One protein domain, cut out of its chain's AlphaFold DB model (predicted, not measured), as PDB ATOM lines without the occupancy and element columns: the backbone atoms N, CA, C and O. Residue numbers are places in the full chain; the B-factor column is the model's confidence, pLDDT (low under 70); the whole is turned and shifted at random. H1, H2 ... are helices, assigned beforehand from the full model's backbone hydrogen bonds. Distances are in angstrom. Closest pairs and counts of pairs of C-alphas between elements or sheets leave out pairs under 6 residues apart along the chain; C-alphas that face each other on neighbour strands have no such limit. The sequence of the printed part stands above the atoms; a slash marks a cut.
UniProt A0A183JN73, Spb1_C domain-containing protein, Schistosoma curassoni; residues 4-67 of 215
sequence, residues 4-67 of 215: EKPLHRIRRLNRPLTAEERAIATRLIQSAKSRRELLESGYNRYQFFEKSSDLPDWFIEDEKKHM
ATOM      1  N   GLU A   4     -53.258 -55.829  41.700       62.94
ATOM      2  CA  GLU A   4     -52.438 -54.816  41.009       62.94
ATOM      3  C   GLU A   4     -51.198 -54.420  41.821       62.94
ATOM      4  O   GLU A   4     -50.107 -54.242  41.271       62.94
ATOM      5  N   LYS A   5     -51.333 -54.366  43.153       64.56
ATOM      6  CA  LYS A   5     -50.230 -54.117  44.097       64.56
ATOM      7  C   LYS A   5     -49.066 -55.126  43.957       64.56
ATOM      8  O   LYS A   5     -47.917 -54.673  43.906       64.56
ATOM      9  N   PRO A   6     -49.288 -56.458  43.866       73.75
ATOM     10  CA  PRO A   6     -48.202 -57.418  43.653       73.75
ATOM     11  C   PRO A   6     -47.582 -57.326  42.251       73.75
ATOM     12  O   PRO A   6     -46.357 -57.370  42.140       73.75
ATOM     13  N   LEU A   7     -48.370 -57.103  41.193       72.38
ATOM     14  CA  LEU A   7     -47.841 -56.952  39.828       72.38
ATOM     15  C   LEU A   7     -46.928 -55.729  39.692       72.38
ATOM     16  O   LEU A   7     -45.848 -55.807  39.104       72.38
ATOM     17  N   HIS A   8     -47.318 -54.602  40.283       74.75
ATOM     18  CA  HIS A   8     -46.497 -53.396  40.295       74.75
ATOM     19  C   HIS A   8     -45.195 -53.586  41.092       74.75
ATOM     20  O   HIS A   8     -44.138 -53.106  40.675       74.75
ATOM     21  N   ARG A   9     -45.227 -54.354  42.191       74.88
ATOM     22  CA  ARG A   9     -44.021 -54.744  42.941       74.88
ATOM     23  C   ARG A   9     -43.074 -55.594  42.087       74.88
ATOM     24  O   ARG A   9     -41.883 -55.303  42.046       74.88
ATOM     25  N   ILE A  10     -43.598 -56.586  41.366       75.31
ATOM     26  CA  ILE A  10     -42.811 -57.459  40.478       75.31
ATOM     27  C   ILE A  10     -42.172 -56.647  39.343       75.31
ATOM     28  O   ILE A  10     -40.977 -56.776  39.086       75.31
ATOM     29  N   ARG A  11     -42.928 -55.742  38.707       76.75
ATOM     30  CA  ARG A  11     -42.404 -54.854  37.652       76.75
ATOM     31  C   ARG A  11     -41.267 -53.961  38.152       76.75
ATOM     32  O   ARG A  11     -40.284 -53.779  37.439       76.75
ATOM     33  N   ARG A  12     -41.372 -53.433  39.377       75.44
ATOM     34  CA  ARG A  12     -40.303 -52.638  40.006       75.44
ATOM     35  C   ARG A  12     -39.034 -53.456  40.250       75.44
ATOM     36  O   ARG A  12     -37.945 -52.938  40.025       75.44
ATOM     37  N   LEU A  13     -39.174 -54.713  40.674       77.50
ATOM     38  CA  LEU A  13     -38.047 -55.621  40.919       77.50
ATOM     39  C   LEU A  13     -37.360 -56.078  39.624       77.50
ATOM     40  O   LEU A  13     -36.146 -56.245  39.610       77.50
ATOM     41  N   ASN A  14     -38.113 -56.214  38.530       82.12
ATOM     42  CA  ASN A  14     -37.595 -56.656  37.231       82.12
ATOM     43  C   ASN A  14     -37.002 -55.523  36.371       82.12
ATOM     44  O   ASN A  14     -36.619 -55.756  35.223       82.12
ATOM     45  N   ARG A  15     -36.921 -54.288  36.884       89.44
ATOM     46  CA  ARG A  15     -36.289 -53.174  36.161       89.44
ATOM     47  C   ARG A  15     -34.777 -53.416  36.043       89.44
ATOM     48  O   ARG A  15     -34.151 -53.792  37.035       89.44
ATOM     49  N   PRO A  16     -34.144 -53.134  34.887       87.19
ATOM     50  CA  PRO A  16     -32.689 -53.166  34.798       87.19
ATOM     51  C   PRO A  16     -32.064 -52.186  35.798       87.19
ATOM     52  O   PRO A  16     -32.437 -51.011  35.855       87.19
ATOM     53  N   LEU A  17     -31.088 -52.677  36.566       88.81
ATOM     54  CA  LEU A  17     -30.338 -51.867  37.522       88.81
ATOM     55  C   LEU A  17     -29.540 -50.780  36.788       88.81
ATOM     56  O   LEU A  17     -28.915 -51.044  35.753       88.81
ATOM     57  N   THR A  18     -29.517 -49.582  37.368       90.06
ATOM     58  CA  THR A  18     -28.619 -48.486  36.977       90.06
ATOM     59  C   THR A  18     -27.156 -48.866  37.219       90.06
ATOM     60  O   THR A  18     -26.854 -49.792  37.973       90.06
ATOM     61  N   ALA A  19     -26.214 -48.156  36.593       89.31
ATOM     62  CA  ALA A  19     -24.787 -48.454  36.744       89.31
ATOM     63  C   ALA A  19     -24.308 -48.364  38.209       89.31
ATOM     64  O   ALA A  19     -23.476 -49.160  38.641       89.31
ATOM     65  N   GLU A  20     -24.871 -47.432  38.980       89.50
ATOM     66  CA  GLU A  20     -24.581 -47.245  40.405       89.50
ATOM     67  C   GLU A  20     -25.126 -48.410  41.241       89.50
ATOM     68  O   GLU A  20     -24.391 -49.007  42.027       89.50
ATOM     69  N   GLU A  21     -26.383 -48.801  41.011       89.62
ATOM     70  CA  GLU A  21     -27.002 -49.963  41.661       89.62
ATOM     71  C   GLU A  21     -26.253 -51.260  41.323       89.62
ATOM     72  O   GLU A  21     -26.029 -52.087  42.206       89.62
ATOM     73  N   ARG A  22     -25.792 -51.426  40.073       90.94
ATOM     74  CA  ARG A  22     -24.953 -52.567  39.664       90.94
ATOM     75  C   ARG A  22     -23.646 -52.615  40.452       90.94
ATOM     76  O   ARG A  22     -23.239 -53.694  40.867       90.94
ATOM     77  N   ALA A  23     -22.998 -51.474  40.676       91.44
ATOM     78  CA  ALA A  23     -21.753 -51.412  41.438       91.44
ATOM     79  C   ALA A  23     -21.956 -51.717  42.934       91.44
ATOM     80  O   ALA A  23     -21.138 -52.393  43.555       91.44
ATOM     81  N   ILE A  24     -23.073 -51.277  43.520       91.81
ATOM     82  CA  ILE A  24     -23.441 -51.671  44.888       91.81
ATOM     83  C   ILE A  24     -23.713 -53.178  44.942       91.81
ATOM     84  O   ILE A  24     -23.213 -53.864  45.833       91.81
ATOM     85  N   ALA A  25     -24.454 -53.713  43.968       91.12
ATOM     86  CA  ALA A  25     -24.762 -55.136  43.880       91.12
ATOM     87  C   ALA A  25     -23.493 -55.994  43.751       91.12
ATOM     88  O   ALA A  25     -23.358 -56.995  44.451       91.12
ATOM     89  N   THR A  26     -22.520 -55.590  42.926       91.56
ATOM     90  CA  THR A  26     -21.247 -56.317  42.816       91.56
ATOM     91  C   THR A  26     -20.463 -56.293  44.128       91.56
ATOM     92  O   THR A  26     -19.917 -57.325  44.524       91.56
ATOM     93  N   ARG A  27     -20.456 -55.167  44.857       90.69
ATOM     94  CA  ARG A  27     -19.835 -55.066  46.190       90.69
ATOM     95  C   ARG A  27     -20.514 -55.993  47.208       90.69
ATOM     96  O   ARG A  27     -19.813 -56.659  47.974       90.69
ATOM     97  N   LEU A  28     -21.850 -56.074  47.173       92.00
ATOM     98  CA  LEU A  28     -22.655 -56.983  47.999       92.00
ATOM     99  C   LEU A  28     -22.320 -58.450  47.742       92.00
ATOM    100  O   LEU A  28     -22.124 -59.199  48.696       92.00
ATOM    101  N   ILE A  29     -22.185 -58.840  46.471       92.81
ATOM    102  CA  ILE A  29     -21.795 -60.203  46.082       92.81
ATOM    103  C   ILE A  29     -20.380 -60.529  46.584       92.81
ATOM    104  O   ILE A  29     -20.129 -61.626  47.074       92.81
ATOM    105  N   GLN A  30     -19.446 -59.582  46.483       90.56
ATOM    106  CA  GLN A  30     -18.039 -59.815  46.821       90.56
ATOM    107  C   GLN A  30     -17.752 -59.885  48.326       90.56
ATOM    108  O   GLN A  30     -16.760 -60.496  48.725       90.56
ATOM    109  N   SER A  31     -18.541 -59.221  49.179       90.88
ATOM    110  CA  SER A  31     -18.204 -59.111  50.603       90.88
ATOM    111  C   SER A  31     -19.409 -59.002  51.526       90.88
ATOM    112  O   SER A  31     -20.197 -58.067  51.425       90.88
ATOM    113  N   ALA A  32     -19.446 -59.834  52.570       85.06
ATOM    114  CA  ALA A  32     -20.430 -59.728  53.651       85.06
ATOM    115  C   ALA A  32     -20.327 -58.422  54.472       85.06
ATOM    116  O   ALA A  32     -21.302 -58.000  55.094       85.06
ATOM    117  N   LYS A  33     -19.161 -57.752  54.489       87.69
ATOM    118  CA  LYS A  33     -18.981 -56.468  55.199       87.69
ATOM    119  C   LYS A  33     -19.715 -55.321  54.509       87.69
ATOM    120  O   LYS A  33     -20.225 -54.436  55.188       87.69
ATOM    121  N   SER A  34     -19.824 -55.382  53.186       90.31
ATOM    122  CA  SER A  34     -20.504 -54.353  52.399       90.31
ATOM    123  C   SER A  34     -21.997 -54.251  52.724       90.31
ATOM    124  O   SER A  34     -22.558 -53.164  52.663       90.31
ATOM    125  N   ARG A  35     -22.631 -55.354  53.153       90.88
ATOM    126  CA  ARG A  35     -24.020 -55.340  53.628       90.88
ATOM    127  C   ARG A  35     -24.178 -54.461  54.867       90.88
ATOM    128  O   ARG A  35     -25.124 -53.688  54.934       90.88
ATOM    129  N   ARG A  36     -23.259 -54.570  55.833       92.25
ATOM    130  CA  ARG A  36     -23.282 -53.745  57.054       92.25
ATOM    131  C   ARG A  36     -23.068 -52.274  56.722       92.25
ATOM    132  O   ARG A  36     -23.847 -51.443  57.159       92.25
ATOM    133  N   GLU A  37     -22.078 -51.990  55.882       90.62
ATOM    134  CA  GLU A  37     -21.787 -50.638  55.397       90.62
ATOM    135  C   GLU A  37     -23.001 -50.035  54.671       90.62
ATOM    136  O   GLU A  37     -23.340 -48.880  54.894       90.62
ATOM    137  N   LEU A  38     -23.713 -50.826  53.855       90.75
ATOM    138  CA  LEU A  38     -24.940 -50.389  53.181       90.75
ATOM    139  C   LEU A  38     -26.050 -50.031  54.167       90.75
ATOM    140  O   LEU A  38     -26.698 -48.999  53.991       90.75
ATOM    141  N   LEU A  39     -26.244 -50.839  55.208       91.31
ATOM    142  CA  LEU A  39     -27.227 -50.556  56.254       91.31
ATOM    143  C   LEU A  39     -26.863 -49.302  57.049       91.31
ATOM    144  O   LEU A  39     -27.711 -48.435  57.233       91.31
ATOM    145  N   GLU A  40     -25.602 -49.167  57.452       91.12
ATOM    146  CA  GLU A  40     -25.097 -47.974  58.138       91.12
ATOM    147  C   GLU A  40     -25.279 -46.722  57.274       91.12
ATOM    148  O   GLU A  40     -25.661 -45.659  57.752       91.12
ATOM    149  N   SER A  41     -25.116 -46.870  55.961       88.94
ATOM    150  CA  SER A  41     -25.374 -45.797  55.013       88.94
ATOM    151  C   SER A  41     -26.846 -45.401  54.887       88.94
ATOM    152  O   SER A  41     -27.128 -44.298  54.411       88.94
ATOM    153  N   GLY A  42     -27.769 -46.283  55.266       88.44
ATOM    154  CA  GLY A  42     -29.192 -45.971  55.280       88.44
ATOM    155  C   GLY A  42     -29.468 -44.792  56.203       88.44
ATOM    156  O   GLY A  42     -30.150 -43.857  55.796       88.44
ATOM    157  N   TYR A  43     -28.827 -44.779  57.372       88.88
ATOM    158  CA  TYR A  43     -28.945 -43.708  58.351       88.88
ATOM    159  C   TYR A  43     -28.307 -42.418  57.830       88.88
ATOM    160  O   TYR A  43     -27.095 -42.332  57.604       88.88
ATOM    161  N   ASN A  44     -29.132 -41.404  57.570       87.88
ATOM    162  CA  ASN A  44     -28.675 -40.125  57.038       87.88
ATOM    163  C   ASN A  44     -29.605 -38.969  57.442       87.88
ATOM    164  O   ASN A  44     -30.722 -39.177  57.896       87.88
ATOM    165  N   ARG A  45     -29.126 -37.733  57.253       88.25
ATOM    166  CA  ARG A  45     -29.863 -36.501  57.598       88.25
ATOM    167  C   ARG A  45     -31.129 -36.263  56.767       88.25
ATOM    168  O   ARG A  45     -31.891 -35.374  57.103       88.25
ATOM    169  N   TYR A  46     -31.299 -36.991  55.668       86.12
ATOM    170  CA  TYR A  46     -32.387 -36.810  54.705       86.12
ATOM    171  C   TYR A  46     -33.479 -37.882  54.877       86.12
ATOM    172  O   TYR A  46     -34.247 -38.138  53.957       86.12
ATOM    173  N   GLN A  47     -33.515 -38.566  56.026       81.94
ATOM    174  CA  GLN A  47     -34.593 -39.482  56.392       81.94
ATOM    175  C   GLN A  47     -35.659 -38.715  57.179       81.94
ATOM    176  O   GLN A  47     -35.530 -38.547  58.391       81.94
ATOM    177  N   PHE A  48     -36.702 -38.261  56.489       79.62
ATOM    178  CA  PHE A  48     -37.893 -37.681  57.110       79.62
ATOM    179  C   PHE A  48     -38.976 -38.751  57.276       79.62
ATOM    180  O   PHE A  48     -39.091 -39.669  56.462       79.62
ATOM    181  N   PHE A  49     -39.749 -38.656  58.359       73.94
ATOM    182  CA  PHE A  49     -40.811 -39.616  58.690       73.94
ATOM    183  C   PHE A  49     -42.184 -39.219  58.125       73.94
ATOM    184  O   PHE A  49     -43.158 -39.950  58.309       73.94
ATOM    185  N   GLU A  50     -42.270 -38.073  57.450       79.00
ATOM    186  CA  GLU A  50     -43.500 -37.573  56.842       79.00
ATOM    187  C   GLU A  50     -43.870 -38.388  55.601       79.00
ATOM    188  O   GLU A  50     -43.016 -38.853  54.838       79.00
ATOM    189  N   LYS A  51     -45.172 -38.610  55.408       77.44
ATOM    190  CA  LYS A  51     -45.666 -39.367  54.260       77.44
ATOM    191  C   LYS A  51     -45.653 -38.461  53.038       77.44
ATOM    192  O   LYS A  51     -46.221 -37.378  53.049       77.44
ATOM    193  N   SER A  52     -45.118 -38.971  51.933       78.25
ATOM    194  CA  SER A  52     -45.112 -38.269  50.644       78.25
ATOM    195  C   SER A  52     -46.509 -37.985  50.071       78.25
ATOM    196  O   SER A  52     -46.600 -37.394  49.009       78.25
ATOM    197  N   SER A  53     -47.589 -38.472  50.693       81.19
ATOM    198  CA  SER A  53     -48.971 -38.165  50.302       81.19
ATOM    199  C   SER A  53     -49.450 -36.805  50.795       81.19
ATOM    200  O   SER A  53     -50.402 -36.272  50.238       81.19
ATOM    201  N   ASP A  54     -48.820 -36.277  51.842       86.56
ATOM    202  CA  ASP A  54     -49.336 -35.123  52.581       86.56
ATOM    203  C   ASP A  54     -48.671 -33.816  52.112       86.56
ATOM    204  O   ASP A  54     -49.070 -32.725  52.516       86.56
ATOM    205  N   LEU A  55     -47.663 -33.920  51.234       87.94
ATOM    206  CA  LEU A  55     -46.893 -32.802  50.704       87.94
ATOM    207  C   LEU A  55     -47.228 -32.563  49.222       87.94
ATOM    208  O   LEU A  55     -47.441 -33.523  48.480       87.94
ATOM    209  N   PRO A  56     -47.230 -31.302  48.755       92.69
ATOM    210  CA  PRO A  56     -47.425 -30.996  47.342       92.69
ATOM    211  C   PRO A  56     -46.349 -31.614  46.436       92.69
ATOM    212  O   PRO A  56     -45.161 -31.601  46.767       92.69
ATOM    213  N   ASP A  57     -46.741 -32.040  45.232       91.19
ATOM    214  CA  ASP A  57     -45.832 -32.664  44.255       91.19
ATOM    215  C   ASP A  57     -44.619 -31.786  43.912       91.19
ATOM    216  O   ASP A  57     -43.496 -32.283  43.802       91.19
ATOM    217  N   TRP A  58     -44.813 -30.465  43.804       92.69
ATOM    218  CA  TRP A  58     -43.726 -29.529  43.500       92.69
ATOM    219  C   TRP A  58     -42.634 -29.533  44.579       92.69
ATOM    220  O   TRP A  58     -41.454 -29.387  44.257       92.69
ATOM    221  N   PHE A  59     -43.010 -29.738  45.846       90.62
ATOM    222  CA  PHE A  59     -42.073 -29.808  46.961       90.62
ATOM    223  C   PHE A  59     -41.286 -31.122  46.923       90.62
ATOM    224  O   PHE A  59     -40.064 -31.115  47.048       90.62
ATOM    225  N   ILE A  60     -41.960 -32.244  46.650       90.12
ATOM    226  CA  ILE A  60     -41.337 -33.575  46.549       90.12
ATOM    227  C   ILE A  60     -40.329 -33.623  45.391       90.12
ATOM    228  O   ILE A  60     -39.241 -34.200  45.505       90.12
ATOM    229  N   GLU A  61     -40.671 -33.023  44.250       91.19
ATOM    230  CA  GLU A  61     -39.766 -32.941  43.105       91.19
ATOM    231  C   GLU A  61     -38.513 -32.114  43.399       91.19
ATOM    232  O   GLU A  61     -37.422 -32.476  42.938       91.19
ATOM    233  N   ASP A  62     -38.661 -31.016  44.139       93.19
ATOM    234  CA  ASP A  62     -37.548 -30.159  44.528       93.19
ATOM    235  C   ASP A  62     -36.656 -30.828  45.582       93.19
ATOM    236  O   ASP A  62     -35.433 -30.915  45.415       93.19
ATOM    237  N   GLU A  63     -37.268 -31.438  46.596       90.19
ATOM    238  CA  GLU A  63     -36.583 -32.221  47.620       90.19
ATOM    239  C   GLU A  63     -35.753 -33.343  46.980       90.19
ATOM    240  O   GLU A  63     -34.557 -33.487  47.243       90.19
ATOM    241  N   LYS A  64     -36.329 -34.082  46.026       88.81
ATOM    242  CA  LYS A  64     -35.635 -35.157  45.304       88.81
ATOM    243  C   LYS A  64     -34.420 -34.670  44.513       88.81
ATOM    244  O   LYS A  64     -33.545 -35.485  44.193       88.81
ATOM    245  N   LYS A  65     -34.349 -33.394  44.127       90.38
ATOM    246  CA  LYS A  65     -33.183 -32.817  43.436       90.38
ATOM    247  C   LYS A  65     -32.096 -32.429  44.435       90.38
ATOM    248  O   LYS A  65     -30.935 -32.774  44.208       90.38
ATOM    249  N   HIS A  66     -32.471 -31.771  45.529       89.25
ATOM    250  CA  HIS A  66     -31.535 -31.145  46.465       89.25
ATOM    251  C   HIS A  66     -31.103 -32.056  47.626       89.25
ATOM    252  O   HIS A  66     -29.948 -32.013  48.055       89.25
ATOM    253  N   MET A  67     -31.976 -32.941  48.100       89.12
ATOM    254  CA  MET A  67     -31.727 -33.825  49.241       89.12
ATOM    255  C   MET A  67     -31.230 -35.204  48.803       89.12
ATOM    256  O   MET A  67     -31.882 -36.233  48.969       89.12
TER     257      MET A  67
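AT A GLANCE: This is residues 4 to 67 of the 215 residues of the protein "Spb1_C domain-containing protein" of Schistosoma curassoni (UniProt A0A183JN73). What shape does the model make? H2 and H3 form a V, joined at its point by a tight link, and H1 and H4, at the two ends of the printed part, extend it into a wide, open frame with an empty middle. What is it built of? The printed part has 64 residues with four named helices, H1, H2, H3 and H4 in that order, and no named strand; the class is all helix. How spread is it? It is loose, with a radius of gyration of the C-alphas of 15.5 A and spans of 41 by 33 by 20 A.

IN THESE COORDINATES: Where is the longest helix by residues? H2 is residues 19 to 30, 16.6 A from first to last C-alpha, and begins at C-alpha 19 at (-24.787, -48.454, 36.744). Where are the others? H3 is residues 32 to 42, 16.4 A. H1 is residues 4 to 13, 14.4 A, and H4 is residues 57 to 66, 14.5 A, ending at C-alpha 66 at (-31.535, -31.145, 46.465).

HOW THE PARTS SIT: How does H2 stand to H3? They only just touch, with 3 pairs of C-alphas within 8 A, and touch only at the corner by their link; H2 does so with residues 27 to 28 alone. Their closest C-alphas, of Leu 28 and Ser 34, are 5.6 A apart. They run opposite ways at a steep tilt of 43 degrees. What of H1 and H4? Each is apart from the other three helices. Are the helix backbones complete? Every O i to N i+4 pair is within hydrogen-bond range in H1, H2 and H4; in H3 6 of 7 are.

THE WHOLE: How large is it? The two C-alphas farthest apart, of Gln 30 and Pro 56, are 41.2 A apart. Is it continuous? The printed part has no cut, and the link from H3 to H4, residues 43 to 56, is long. Where is confidence low? Residues 4 to 5 are under 70 in pLDDT, and the mean of the printed part is 86.0.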